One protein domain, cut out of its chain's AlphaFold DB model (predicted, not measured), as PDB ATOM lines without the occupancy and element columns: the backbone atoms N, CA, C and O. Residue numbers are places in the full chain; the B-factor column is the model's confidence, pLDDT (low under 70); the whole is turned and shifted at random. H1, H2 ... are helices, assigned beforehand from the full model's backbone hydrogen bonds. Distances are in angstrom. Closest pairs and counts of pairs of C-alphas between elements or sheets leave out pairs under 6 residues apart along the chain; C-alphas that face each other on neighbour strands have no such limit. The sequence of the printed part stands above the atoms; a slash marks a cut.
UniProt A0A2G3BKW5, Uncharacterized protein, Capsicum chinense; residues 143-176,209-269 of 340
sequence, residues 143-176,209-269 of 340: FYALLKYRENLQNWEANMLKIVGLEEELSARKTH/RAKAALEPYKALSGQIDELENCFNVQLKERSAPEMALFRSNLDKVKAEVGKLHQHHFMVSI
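Overview. This is residues 143 to 176 and 209 to 269 of the 340 residues of an uncharacterized protein of Capsicum chinense (UniProt A0A2G3BKW5). What is the shape? H3 and H4, long helices, run side by side in opposite ways; H1 and H2 form a separate L. How large? The printed part, 95 residues with helices H1 to H4 in order, is all helix and loose, radius of gyration of the C-alphas 16.2 A, spans 47 by 34 by 23 A.

Along the chain. Where is H3? It is residues 209 to 237, 44.9 A long, beginning at (-5.335, 53.290, 48.738). The others? H4 is residues 240 to 267, ending at (-0.872, 38.743, 45.942); H1 is 143 to 163, H2 166 to 175.

Arrangement. H3 and H4? They are close but not clearly touching, closest C-alphas Leu 235 and Met 243, 7.8 A, at a shallow tilt of 14 degrees. H1 and H2? They stand about perpendicular at 82 degrees. Every O i to N i+4 pair is within hydrogen-bond range in H1, H2 and H4, 16 of 25 in H3.

Size, cuts and confidence. Any cut? Residues 177 to 208 are not printed; C-alphas 176 and 209 are 39.6 A apart. Low confidence? Residues 143 to 176, among others, have pLDDT under 70.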
ATOM      1  N   PHE A 143       9.615  48.514  38.943       51.09
ATOM      2  CA  PHE A 143       9.303  49.928  38.685       51.09
ATOM      3  C   PHE A 143       9.764  50.357  37.290       51.09
ATOM      4  O   PHE A 143       8.988  50.955  36.551       51.09
ATOM      5  N   TYR A 144      10.982  49.975  36.895       54.38
ATOM      6  CA  TYR A 144      11.473  50.198  35.532       54.38
ATOM      7  C   TYR A 144      10.690  49.374  34.500       54.38
ATOM      8  O   TYR A 144      10.333  49.885  33.444       54.38
ATOM      9  N   ALA A 145      10.313  48.131  34.820       54.84
ATOM     10  CA  ALA A 145       9.429  47.329  33.977       54.84
ATOM     11  C   ALA A 145       8.020  47.938  33.863       54.84
ATOM     12  O   ALA A 145       7.450  47.911  32.780       54.84
ATOM     13  N   LEU A 146       7.479  48.529  34.935       53.34
ATOM     14  CA  LEU A 146       6.194  49.240  34.944       53.34
ATOM     15  C   LEU A 146       6.243  50.531  34.123       53.34
ATOM     16  O   LEU A 146       5.294  50.824  33.400       53.34
ATOM     17  N   LEU A 147       7.335  51.295  34.205       50.72
ATOM     18  CA  LEU A 147       7.535  52.494  33.388       50.72
ATOM     19  C   LEU A 147       7.700  52.143  31.908       50.72
ATOM     20  O   LEU A 147       6.988  52.700  31.075       50.72
ATOM     21  N   LYS A 148       8.533  51.148  31.594       55.56
ATOM     22  CA  LYS A 148       8.707  50.625  30.234       55.56
ATOM     23  C   LYS A 148       7.412  50.027  29.678       55.56
ATOM     24  O   LYS A 148       7.084  50.226  28.513       55.56
ATOM     25  N   TYR A 149       6.630  49.342  30.514       63.41
ATOM     26  CA  TYR A 149       5.286  48.872  30.171       63.41
ATOM     27  C   TYR A 149       4.339  50.039  29.872       63.41
ATOM     28  O   TYR A 149       3.598  49.981  28.898       63.41
ATOM     29  N   ARG A 150       4.394  51.126  30.651       55.75
ATOM     30  CA  ARG A 150       3.573  52.325  30.436       55.75
ATOM     31  C   ARG A 150       3.935  53.070  29.149       55.75
ATOM     32  O   ARG A 150       3.037  53.543  28.464       55.75
ATOM     33  N   GLU A 151       5.214  53.168  28.807       55.72
ATOM     34  CA  GLU A 151       5.665  53.767  27.545       55.72
ATOM     35  C   GLU A 151       5.272  52.897  26.341       55.72
ATOM     36  O   GLU A 151       4.755  53.401  25.345       55.72
ATOM     37  N   ASN A 152       5.389  51.571  26.473       66.12
ATOM     38  CA  ASN A 152       4.858  50.627  25.489       66.12
ATOM     39  C   ASN A 152       3.332  50.727  25.356       66.12
ATOM     40  O   ASN A 152       2.824  50.621  24.244       66.12
ATOM     41  N   LEU A 153       2.611  50.973  26.455       64.25
ATOM     42  CA  LEU A 153       1.166  51.196  26.452       64.25
ATOM     43  C   LEU A 153       0.803  52.504  25.741       64.25
ATOM     44  O   LEU A 153      -0.127  52.512  24.953       64.25
ATOM     45  N   GLN A 154       1.559  53.587  25.940       61.16
ATOM     46  CA  GLN A 154       1.337  54.858  25.235       61.16
ATOM     47  C   GLN A 154       1.638  54.756  23.737       61.16
ATOM     48  O   GLN A 154       0.879  55.261  22.912       61.16
ATOM     49  N   ASN A 155       2.715  54.057  23.374       62.81
ATOM     50  CA  ASN A 155       3.013  53.746  21.978       62.81
ATOM     51  C   ASN A 155       1.942  52.828  21.371       62.81
ATOM     52  O   ASN A 155       1.578  52.987  20.208       62.81
ATOM     53  N   TRP A 156       1.402  51.893  22.155       67.56
ATOM     54  CA  TRP A 156       0.286  51.041  21.755       67.56
ATOM     55  C   TRP A 156      -1.016  51.831  21.582       67.56
ATOM     56  O   TRP A 156      -1.658  51.669  20.554       67.56
ATOM     57  N   GLU A 157      -1.371  52.733  22.499       55.53
ATOM     58  CA  GLU A 157      -2.538  53.618  22.385       55.53
ATOM     59  C   GLU A 157      -2.439  54.489  21.129       55.53
ATOM     60  O   GLU A 157      -3.388  54.555  20.348       55.53
ATOM     61  N   ALA A 158      -1.274  55.097  20.885       63.03
ATOM     62  CA  ALA A 158      -1.022  55.892  19.684       63.03
ATOM     63  C   ALA A 158      -1.143  55.051  18.401       63.03
ATOM     64  O   ALA A 158      -1.773  55.475  17.432       63.03
ATOM     65  N   ASN A 159      -0.600  53.831  18.399       64.25
ATOM     66  CA  ASN A 159      -0.707  52.921  17.260       64.25
ATOM     67  C   ASN A 159      -2.138  52.397  17.059       64.25
ATOM     68  O   ASN A 159      -2.578  52.271  15.920       64.25
ATOM     69  N   MET A 160      -2.889  52.135  18.129       62.25
ATOM     70  CA  MET A 160      -4.296  51.727  18.067       62.25
ATOM     71  C   MET A 160      -5.176  52.847  17.510       62.25
ATOM     72  O   MET A 160      -5.950  52.606  16.590       62.25
ATOM     73  N   LEU A 161      -5.006  54.082  17.992       67.81
ATOM     74  CA  LEU A 161      -5.685  55.270  17.459       67.81
ATOM     75  C   LEU A 161      -5.446  55.445  15.953       67.81
ATOM     76  O   LEU A 161      -6.372  55.780  15.211       67.81
ATOM     77  N   LYS A 162      -4.225  55.144  15.500       63.84
ATOM     78  CA  LYS A 162      -3.838  55.176  14.089       63.84
ATOM     79  C   LYS A 162      -4.448  54.029  13.269       63.84
ATOM     80  O   LYS A 162      -4.956  54.266  12.180       63.84
ATOM     81  N   ILE A 163      -4.446  52.795  13.783       58.78
ATOM     82  CA  ILE A 163      -4.986  51.597  13.098       58.78
ATOM     83  C   ILE A 163      -6.518  51.640  12.972       58.78
ATOM     84  O   ILE A 163      -7.091  51.129  12.004       58.78
ATOM     85  N   VAL A 164      -7.199  52.237  13.950       63.62
ATOM     86  CA  VAL A 164      -8.660  52.406  13.930       63.62
ATOM     87  C   VAL A 164      -9.068  53.653  13.121       63.62
ATOM     88  O   VAL A 164     -10.252  53.886  12.916       63.62
ATOM     89  N   GLY A 165      -8.112  54.442  12.604       67.06
ATOM     90  CA  GLY A 165      -8.396  55.638  11.795       67.06
ATOM     91  C   GLY A 165      -9.022  56.793  12.586       67.06
ATOM     92  O   GLY A 165      -9.513  57.756  12.006       67.06
ATOM     93  N   LEU A 166      -8.997  56.725  13.920       63.03
ATOM     94  CA  LEU A 166      -9.625  57.711  14.806       63.03
ATOM     95  C   LEU A 166      -8.783  58.979  14.986       63.03
ATOM     96  O   LEU A 166      -9.251  59.952  15.576       63.03
ATOM     97  N   GLU A 167      -7.543  58.986  14.495       64.25
ATOM     98  CA  GLU A 167      -6.632  60.130  14.593       64.25
ATOM     99  C   GLU A 167      -7.167  61.360  13.831       64.25
ATOM    100  O   GLU A 167      -7.111  62.483  14.346       64.25
ATOM    101  N   GLU A 168      -7.775  61.152  12.656       67.00
ATOM    102  CA  GLU A 168      -8.418  62.211  11.867       67.00
ATOM    103  C   GLU A 168      -9.746  62.662  12.488       67.00
ATOM    104  O   GLU A 168     -10.006  63.862  12.576       67.00
ATOM    105  N   GLU A 169     -10.552  61.732  13.011       67.44
ATOM    106  CA  GLU A 169     -11.836  62.049  13.644       67.44
ATOM    107  C   GLU A 169     -11.659  62.841  14.954       67.44
ATOM    108  O   GLU A 169     -12.346  63.838  15.192       67.44
ATOM    109  N   LEU A 170     -10.691  62.462  15.795       63.56
ATOM    110  CA  LEU A 170     -10.344  63.204  17.012       63.56
ATOM    111  C   LEU A 170      -9.740  64.575  16.699       63.56
ATOM    112  O   LEU A 170     -10.024  65.543  17.413       63.56
ATOM    113  N   SER A 171      -8.940  64.680  15.635       63.59
ATOM    114  CA  SER A 171      -8.391  65.956  15.165       63.59
ATOM    115  C   SER A 171      -9.490  66.880  14.631       63.59
ATOM    116  O   SER A 171      -9.535  68.050  15.016       63.59
ATOM    117  N   ALA A 172     -10.442  66.346  13.858       66.88
ATOM    118  CA  ALA A 172     -11.597  67.079  13.342       66.88
ATOM    119  C   ALA A 172     -12.529  67.565  14.467       66.88
ATOM    120  O   ALA A 172     -12.917  68.739  14.498       66.88
ATOM    121  N   ARG A 173     -12.816  66.710  15.462       62.72
ATOM    122  CA  ARG A 173     -13.605  67.073  16.656       62.72
ATOM    123  C   ARG A 173     -12.933  68.166  17.495       62.72
ATOM    124  O   ARG A 173     -13.624  68.991  18.090       62.72
ATOM    125  N   LYS A 174     -11.595  68.220  17.516       61.12
ATOM    126  CA  LYS A 174     -10.828  69.285  18.189       61.12
ATOM    127  C   LYS A 174     -10.935  70.635  17.480       61.12
ATOM    128  O   LYS A 174     -10.931  71.665  18.148       61.12
ATOM    129  N   THR A 175     -11.036  70.641  16.152       55.94
ATOM    130  CA  THR A 175     -11.140  71.869  15.349       55.94
ATOM    131  C   THR A 175     -12.570  72.388  15.189       55.94
ATOM    132  O   THR A 175     -12.748  73.572  14.914       55.94
ATOM    133  N   HIS A 176     -13.590  71.545  15.390       44.34
ATOM    134  CA  HIS A 176     -14.993  71.898  15.135       44.34
ATOM    135  C   HIS A 176     -15.783  72.384  16.368       44.34
ATOM    136  O   HIS A 176     -16.967  72.672  16.252       44.34
ATOM    137  N   ARG A 209      -6.175  52.735  49.814       64.62
ATOM    138  CA  ARG A 209      -5.335  53.290  48.738       64.62
ATOM    139  C   ARG A 209      -5.002  52.238  47.690       64.62
ATOM    140  O   ARG A 209      -5.060  52.555  46.508       64.62
ATOM    141  N   ALA A 210      -4.722  51.004  48.113       66.75
ATOM    142  CA  ALA A 210      -4.533  49.884  47.196       66.75
ATOM    143  C   ALA A 210      -5.804  49.651  46.364       66.75
ATOM    144  O   ALA A 210      -5.748  49.664  45.138       66.75
ATOM    145  N   LYS A 211      -6.974  49.584  47.012       74.00
ATOM    146  CA  LYS A 211      -8.259  49.417  46.321       74.00
ATOM    147  C   LYS A 211      -8.551  50.539  45.316       74.00
ATOM    148  O   LYS A 211      -8.941  50.249  44.191       74.00
ATOM    149  N   ALA A 212      -8.316  51.801  45.684       73.25
ATOM    150  CA  ALA A 212      -8.517  52.942  44.785       73.25
ATOM    151  C   ALA A 212      -7.532  52.966  43.601       73.25
ATOM    152  O   ALA A 212      -7.905  53.371  42.504       73.25
ATOM    153  N   ALA A 213      -6.291  52.505  43.797       69.38
ATOM    154  CA  ALA A 213      -5.307  52.383  42.722       69.38
ATOM    155  C   ALA A 213      -5.636  51.253  41.728       69.38
ATOM    156  O   ALA A 213      -5.154  51.278  40.597       69.38
ATOM    157  N   LEU A 214      -6.460  50.282  42.139       69.44
ATOM    158  CA  LEU A 214      -6.810  49.095  41.354       69.44
ATOM    159  C   LEU A 214      -8.135  49.216  40.587       69.44
ATOM    160  O   LEU A 214      -8.357  48.464  39.640       69.44
ATOM    161  N   GLU A 215      -9.004  50.162  40.948       75.75
ATOM    162  CA  GLU A 215     -10.272  50.415  40.242       75.75
ATOM    163  C   GLU A 215     -10.122  50.635  38.720       75.75
ATOM    164  O   GLU A 215     -10.892  50.037  37.968       75.75
ATOM    165  N   PRO A 216      -9.109  51.370  38.212       77.88
ATOM    166  CA  PRO A 216      -8.922  51.536  36.767       77.88
ATOM    167  C   PRO A 216      -8.699  50.220  36.006       77.88
ATOM    168  O   PRO A 216      -9.065  50.119  34.839       77.88
ATOM    169  N   TYR A 217      -8.136  49.195  36.654       72.62
ATOM    170  CA  TYR A 217      -7.851  47.906  36.015       72.62
ATOM    171  C   TYR A 217      -9.088  47.013  35.903       72.62
ATOM    172  O   TYR A 217      -9.176  46.213  34.976       72.62
ATOM    173  N   LYS A 218     -10.078  47.186  36.788       77.44
ATOM    174  CA  LYS A 218     -11.371  46.489  36.680       77.44
ATOM    175  C   LYS A 218     -12.192  46.990  35.496       77.44
ATOM    176  O   LYS A 218     -12.919  46.216  34.886       77.44
ATOM    177  N   ALA A 219     -12.050  48.270  35.147       81.81
ATOM    178  CA  ALA A 219     -12.691  48.847  33.970       81.81
ATOM    179  C   ALA A 219     -12.073  48.349  32.649       81.81
ATOM    180  O   ALA A 219     -12.712  48.436  31.603       81.81
ATOM    181  N   LEU A 220     -10.854  47.794  32.692       79.81
ATOM    182  CA  LEU A 220     -10.116  47.366  31.505       79.81
ATOM    183  C   LEU A 220     -10.799  46.197  30.777       79.81
ATOM    184  O   LEU A 220     -10.762  46.148  29.552       79.81
ATOM    185  N   SER A 221     -11.450  45.273  31.497       78.88
ATOM    186  CA  SER A 221     -12.177  44.172  30.844       78.88
ATOM    187  C   SER A 221     -13.375  44.694  30.050       78.88
ATOM    188  O   SER A 221     -13.542  44.329  28.893       78.88
ATOM    189  N   GLY A 222     -14.140  45.627  30.630       83.56
ATOM    190  CA  GLY A 222     -15.269  46.263  29.949       83.56
ATOM    191  C   GLY A 222     -14.840  47.063  28.717       83.56
ATOM    192  O   GLY A 222     -15.527  47.037  27.703       83.56
ATOM    193  N   GLN A 223     -13.669  47.707  28.763       85.50
ATOM    194  CA  GLN A 223     -13.101  48.403  27.603       85.50
ATOM    195  C   GLN A 223     -12.679  47.447  26.479       85.50
ATOM    196  O   GLN A 223     -12.799  47.800  25.309       85.50
ATOM    197  N   ILE A 224     -12.196  46.244  26.806       82.94
ATOM    198  CA  ILE A 224     -11.862  45.221  25.802       82.94
ATOM    199  C   ILE A 224     -13.131  44.722  25.106       82.94
ATOM    200  O   ILE A 224     -13.130  44.591  23.883       82.94
ATOM    201  N   ASP A 225     -14.209  44.507  25.861       83.88
ATOM    202  CA  ASP A 225     -15.504  44.097  25.307       83.88
ATOM    203  C   ASP A 225     -16.117  45.206  24.432       83.88
ATOM    204  O   ASP A 225     -16.652  44.945  23.355       83.88
ATOM    205  N   GLU A 226     -15.999  46.471  24.849       86.38
ATOM    206  CA  GLU A 226     -16.431  47.626  24.055       86.38
ATOM    207  C   GLU A 226     -15.623  47.753  22.754       86.38
ATOM    208  O   GLU A 226     -16.201  47.954  21.686       86.38
ATOM    209  N   LEU A 227     -14.305  47.542  22.811       80.94
ATOM    210  CA  LEU A 227     -13.431  47.554  21.638       80.94
ATOM    211  C   LEU A 227     -13.774  46.421  20.657       80.94
ATOM    212  O   LEU A 227     -13.812  46.640  19.445       80.94
ATOM    213  N   GLU A 228     -14.063  45.225  21.171       85.81
ATOM    214  CA  GLU A 228     -14.527  44.088  20.373       85.81
ATOM    215  C   GLU A 228     -15.874  44.387  19.703       85.81
ATOM    216  O   GLU A 228     -16.042  44.130  18.510       85.81
ATOM    217  N   ASN A 229     -16.807  45.012  20.423       87.19
ATOM    218  CA  ASN A 229     -18.099  45.422  19.877       87.19
ATOM    219  C   ASN A 229     -17.964  46.501  18.794       87.19
ATOM    220  O   ASN A 229     -18.541  46.352  17.715       87.19
ATOM    221  N   CYS A 230     -17.171  47.552  19.025       81.94
ATOM    222  CA  CYS A 230     -16.887  48.577  18.015       81.94
ATOM    223  C   CYS A 230     -16.279  47.963  16.751       81.94
ATOM    224  O   CYS A 230     -16.662  48.312  15.631       81.94
ATOM    225  N   PHE A 231     -15.369  47.006  16.921       78.12
ATOM    226  CA  PHE A 231     -14.740  46.329  15.800       78.12
ATOM    227  C   PHE A 231     -15.714  45.417  15.049       78.12
ATOM    228  O   PHE A 231     -15.726  45.427  13.822       78.12
ATOM    229  N   ASN A 232     -16.592  44.702  15.759       82.38
ATOM    230  CA  ASN A 232     -17.660  43.887  15.171       82.38
ATOM    231  C   ASN A 232     -18.655  44.705  14.334       82.38
ATOM    232  O   ASN A 232     -19.210  44.194  13.360       82.38
ATOM    233  N   VAL A 233     -18.843  45.983  14.662       84.62
ATOM    234  CA  VAL A 233     -19.649  46.911  13.858       84.62
ATOM    235  C   VAL A 233     -18.908  47.342  12.584       84.62
ATOM    236  O   VAL A 233     -19.500  47.312  11.507       84.62
ATOM    237  N   GLN A 234     -17.613  47.670  12.676       77.31
ATOM    238  CA  GLN A 234     -16.770  48.051  11.523       77.31
ATOM    239  C   GLN A 234     -16.405  46.868  10.603       77.31
ATOM    240  O   GLN A 234     -15.952  47.035   9.473       77.31
ATOM    241  N   LEU A 235     -16.636  45.650  11.084       71.00
ATOM    242  CA  LEU A 235     -16.303  44.373  10.459       71.00
ATOM    243  C   LEU A 235     -16.989  44.136   9.104       71.00
ATOM    244  O   LEU A 235     -16.517  43.329   8.307       71.00
ATOM    245  N   LYS A 236     -18.080  44.855   8.814       79.62
ATOM    246  CA  LYS A 236     -18.774  44.772   7.519       79.62
ATOM    247  C   LYS A 236     -17.951  45.332   6.351       79.62
ATOM    248  O   LYS A 236     -18.290  45.051   5.207       79.62
ATOM    249  N   GLU A 237     -16.890  46.089   6.630       79.88
ATOM    250  CA  GLU A 237     -16.146  46.860   5.625       79.88
ATOM    251  C   GLU A 237     -14.692  46.395   5.422       79.88
ATOM    252  O   GLU A 237     -14.018  46.888   4.520       79.88
ATOM    253  N   ARG A 238     -14.183  45.449   6.227       82.25
ATOM    254  CA  ARG A 238     -12.768  45.028   6.194       82.25
ATOM    255  C   ARG A 238     -12.546  43.665   5.546       82.25
ATOM    256  O   ARG A 238     -13.423  42.804   5.520       82.25
ATOM    257  N   SER A 239     -11.333  43.458   5.037       88.44
ATOM    258  CA  SER A 239     -10.952  42.221   4.355       88.44
ATOM    259  C   SER A 239     -10.711  41.058   5.336       88.44
ATOM    260  O   SER A 239     -10.257  41.243   6.468       88.44
ATOM    261  N   ALA A 240     -10.971  39.821   4.896       88.56
ATOM    262  CA  ALA A 240     -10.746  38.605   5.689       88.56
ATOM    263  C   ALA A 240      -9.326  38.453   6.303       88.56
ATOM    264  O   ALA A 240      -9.232  38.017   7.454       88.56
ATOM    265  N   PRO A 241      -8.211  38.797   5.622       90.31
ATOM    266  CA  PRO A 241      -6.878  38.681   6.223       90.31
ATOM    267  C   PRO A 241      -6.611  39.705   7.338       90.31
ATOM    268  O   PRO A 241      -6.004  39.357   8.353       90.31
ATOM    269  N   GLU A 242      -7.102  40.940   7.212       82.69
ATOM    270  CA  GLU A 242      -6.984  41.959   8.270       82.69
ATOM    271  C   GLU A 242      -7.748  41.539   9.531       82.69
ATOM    272  O   GLU A 242      -7.293  41.751  10.658       82.69
ATOM    273  N   MET A 243      -8.877  40.860   9.331       84.81
ATOM    274  CA  MET A 243      -9.689  40.298  10.401       84.81
ATOM    275  C   MET A 243      -8.979  39.202  11.192       84.81
ATOM    276  O   MET A 243      -9.044  39.190  12.424       84.81
ATOM    277  N   ALA A 244      -8.286  38.296  10.504       87.88
ATOM    278  CA  ALA A 244      -7.523  37.236  11.155       87.88
ATOM    279  C   ALA A 244      -6.378  37.809  12.009       87.88
ATOM    280  O   ALA A 244      -6.178  37.384  13.151       87.88
ATOM    281  N   LEU A 245      -5.672  38.819  11.488       88.19
ATOM    282  CA  LEU A 245      -4.587  39.484  12.207       88.19
ATOM    283  C   LEU A 245      -5.091  40.213  13.458       88.19
ATOM    284  O   LEU A 245      -4.490  40.096  14.526       88.19
ATOM    285  N   PHE A 246      -6.207  40.939  13.346       84.44
ATOM    286  CA  PHE A 246      -6.789  41.639  14.487       84.44
ATOM    287  C   PHE A 246      -7.229  40.673  15.588       84.44
ATOM    288  O   PHE A 246      -6.854  40.875  16.740       84.44
ATOM    289  N   ARG A 247      -7.963  39.604  15.246       88.12
ATOM    290  CA  ARG A 247      -8.404  38.598  16.228       88.12
ATOM    291  C   ARG A 247      -7.216  37.987  16.968       88.12
ATOM    292  O   ARG A 247      -7.216  37.960  18.191       88.12
ATOM    293  N   SER A 248      -6.150  37.644  16.242       91.19
ATOM    294  CA  SER A 248      -4.908  37.155  16.852       91.19
ATOM    295  C   SER A 248      -4.291  38.158  17.837       91.19
ATOM    296  O   SER A 248      -3.796  37.766  18.893       91.19
ATOM    297  N   ASN A 249      -4.313  39.456  17.520       85.25
ATOM    298  CA  ASN A 249      -3.799  40.490  18.418       85.25
ATOM    299  C   ASN A 249      -4.712  40.712  19.632       85.25
ATOM    300  O   ASN A 249      -4.204  40.869  20.741       85.25
ATOM    301  N   LEU A 250      -6.033  40.676  19.448       86.56
ATOM    302  CA  LEU A 250      -7.004  40.788  20.536       86.56
ATOM    303  C   LEU A 250      -6.871  39.614  21.516       86.56
ATOM    304  O   LEU A 250      -6.833  39.834  22.724       86.56
ATOM    305  N   ASP A 251      -6.707  38.392  21.009       89.81
ATOM    306  CA  ASP A 251      -6.503  37.194  21.830       89.81
ATOM    307  C   ASP A 251      -5.218  37.288  22.666       89.81
ATOM    308  O   ASP A 251      -5.216  36.939  23.848       89.81
ATOM    309  N   LYS A 252      -4.133  37.836  22.098       90.94
ATOM    310  CA  LYS A 252      -2.894  38.111  22.851       90.94
ATOM    311  C   LYS A 252      -3.130  39.115  23.978       90.94
ATOM    312  O   LYS A 252      -2.658  38.895  25.089       90.94
ATOM    313  N   VAL A 253      -3.867  40.196  23.713       83.25
ATOM    314  CA  VAL A 253      -4.193  41.207  24.733       83.25
ATOM    315  C   VAL A 253      -5.048  40.599  25.842       83.25
ATOM    316  O   VAL A 253      -4.720  40.761  27.017       83.25
ATOM    317  N   LYS A 254      -6.089  39.834  25.493       89.94
ATOM    318  CA  LYS A 254      -6.930  39.118  26.464       89.94
ATOM    319  C   LYS A 254      -6.100  38.164  27.329       89.94
ATOM    320  O   LYS A 254      -6.268  38.147  28.549       89.94
ATOM    321  N   ALA A 255      -5.160  37.430  26.731       90.62
ATOM    322  CA  ALA A 255      -4.264  36.536  27.461       90.62
ATOM    323  C   ALA A 255      -3.345  37.288  28.443       90.62
ATOM    324  O   ALA A 255      -3.216  36.874  29.594       90.62
ATOM    325  N   GLU A 256      -2.732  38.401  28.032       84.81
ATOM    326  CA  GLU A 256      -1.875  39.214  28.910       84.81
ATOM    327  C   GLU A 256      -2.663  39.859  30.061       84.81
ATOM    328  O   GLU A 256      -2.231  39.826  31.215       84.81
ATOM    329  N   VAL A 257      -3.862  40.376  29.784       84.69
ATOM    330  CA  VAL A 257      -4.749  40.933  30.816       84.69
ATOM    331  C   VAL A 257      -5.210  39.846  31.792       84.69
ATOM    332  O   VAL A 257      -5.273  40.095  32.999       84.69
ATOM    333  N   GLY A 258      -5.458  38.626  31.306       88.81
ATOM    334  CA  GLY A 258      -5.756  37.460  32.139       88.81
ATOM    335  C   GLY A 258      -4.608  37.090  33.086       88.81
ATOM    336  O   GLY A 258      -4.839  36.910  34.284       88.81
ATOM    337  N   LYS A 259      -3.359  37.065  32.595       88.88
ATOM    338  CA  LYS A 259      -2.163  36.850  33.436       88.88
ATOM    339  C   LYS A 259      -2.055  37.908  34.536       88.88
ATOM    340  O   LYS A 259      -1.762  37.578  35.685       88.88
ATOM    341  N   LEU A 260      -2.333  39.171  34.204       80.12
ATOM    342  CA  LEU A 260      -2.281  40.279  35.159       80.12
ATOM    343  C   LEU A 260      -3.296  40.097  36.301       80.12
ATOM    344  O   LEU A 260      -2.958  40.278  37.472       80.12
ATOM    345  N   HIS A 261      -4.516  39.668  35.966       81.88
ATOM    346  CA  HIS A 261      -5.553  39.353  36.952       81.88
ATOM    347  C   HIS A 261      -5.161  38.167  37.844       81.88
ATOM    348  O   HIS A 261      -5.386  38.212  39.055       81.88
ATOM    349  N   GLN A 262      -4.532  37.131  37.279       82.00
ATOM    350  CA  GLN A 262      -4.089  35.958  38.038       82.00
ATOM    351  C   GLN A 262      -2.991  36.306  39.054       82.00
ATOM    352  O   GLN A 262      -3.075  35.909  40.217       82.00
ATOM    353  N   HIS A 263      -1.996  37.102  38.648       75.50
ATOM    354  CA  HIS A 263      -0.957  37.585  39.561       75.50
ATOM    355  C   HIS A 263      -1.535  38.455  40.684       75.50
ATOM    356  O   HIS A 263      -1.095  38.357  41.827       75.50
ATOM    357  N   HIS A 264      -2.559  39.255  40.389       71.00
ATOM    358  CA  HIS A 264      -3.225  40.092  41.382       71.00
ATOM    359  C   HIS A 264      -3.999  39.277  42.438       71.00
ATOM    360  O   HIS A 264      -3.969  39.602  43.629       71.00
ATOM    361  N   PHE A 265      -4.655  38.189  42.022       65.50
ATOM    362  CA  PHE A 265      -5.385  37.304  42.934       65.50
ATOM    363  C   PHE A 265      -4.449  36.543  43.885       65.50
ATOM    364  O   PHE A 265      -4.787  36.362  45.051       65.50
ATOM    365  N   MET A 266      -3.251  36.162  43.426       68.06
ATOM    366  CA  MET A 266      -2.237  35.523  44.279       68.06
ATOM    367  C   MET A 266      -1.641  36.467  45.332       68.06
ATOM    368  O   MET A 266      -1.331  36.018  46.428       68.06
ATOM    369  N   VAL A 267      -1.483  37.757  45.024       61.75
ATOM    370  CA  VAL A 267      -0.872  38.743  45.942       61.75
ATOM    371  C   VAL A 267      -1.845  39.215  47.031       61.75
ATOM    372  O   VAL A 267      -1.415  39.693  48.072       61.75
ATOM    373  N   SER A 268      -3.156  39.063  46.824       58.25
ATOM    374  CA  SER A 268      -4.177  39.549  47.767       58.25
ATOM    375  C   SER A 268      -4.579  38.526  48.842       58.25
ATOM    376  O   SER A 268      -5.387  38.846  49.711       58.25
ATOM    377  N   ILE A 269      -4.046  37.300  48.791       50.88
ATOM    378  CA  ILE A 269      -4.299  36.250  49.786       50.88
ATOM    379  C   ILE A 269      -3.064  36.138  50.682       50.88
ATOM    380  O   ILE A 269      -2.347  35.140  50.660       50.88
TER     381      ILE A 269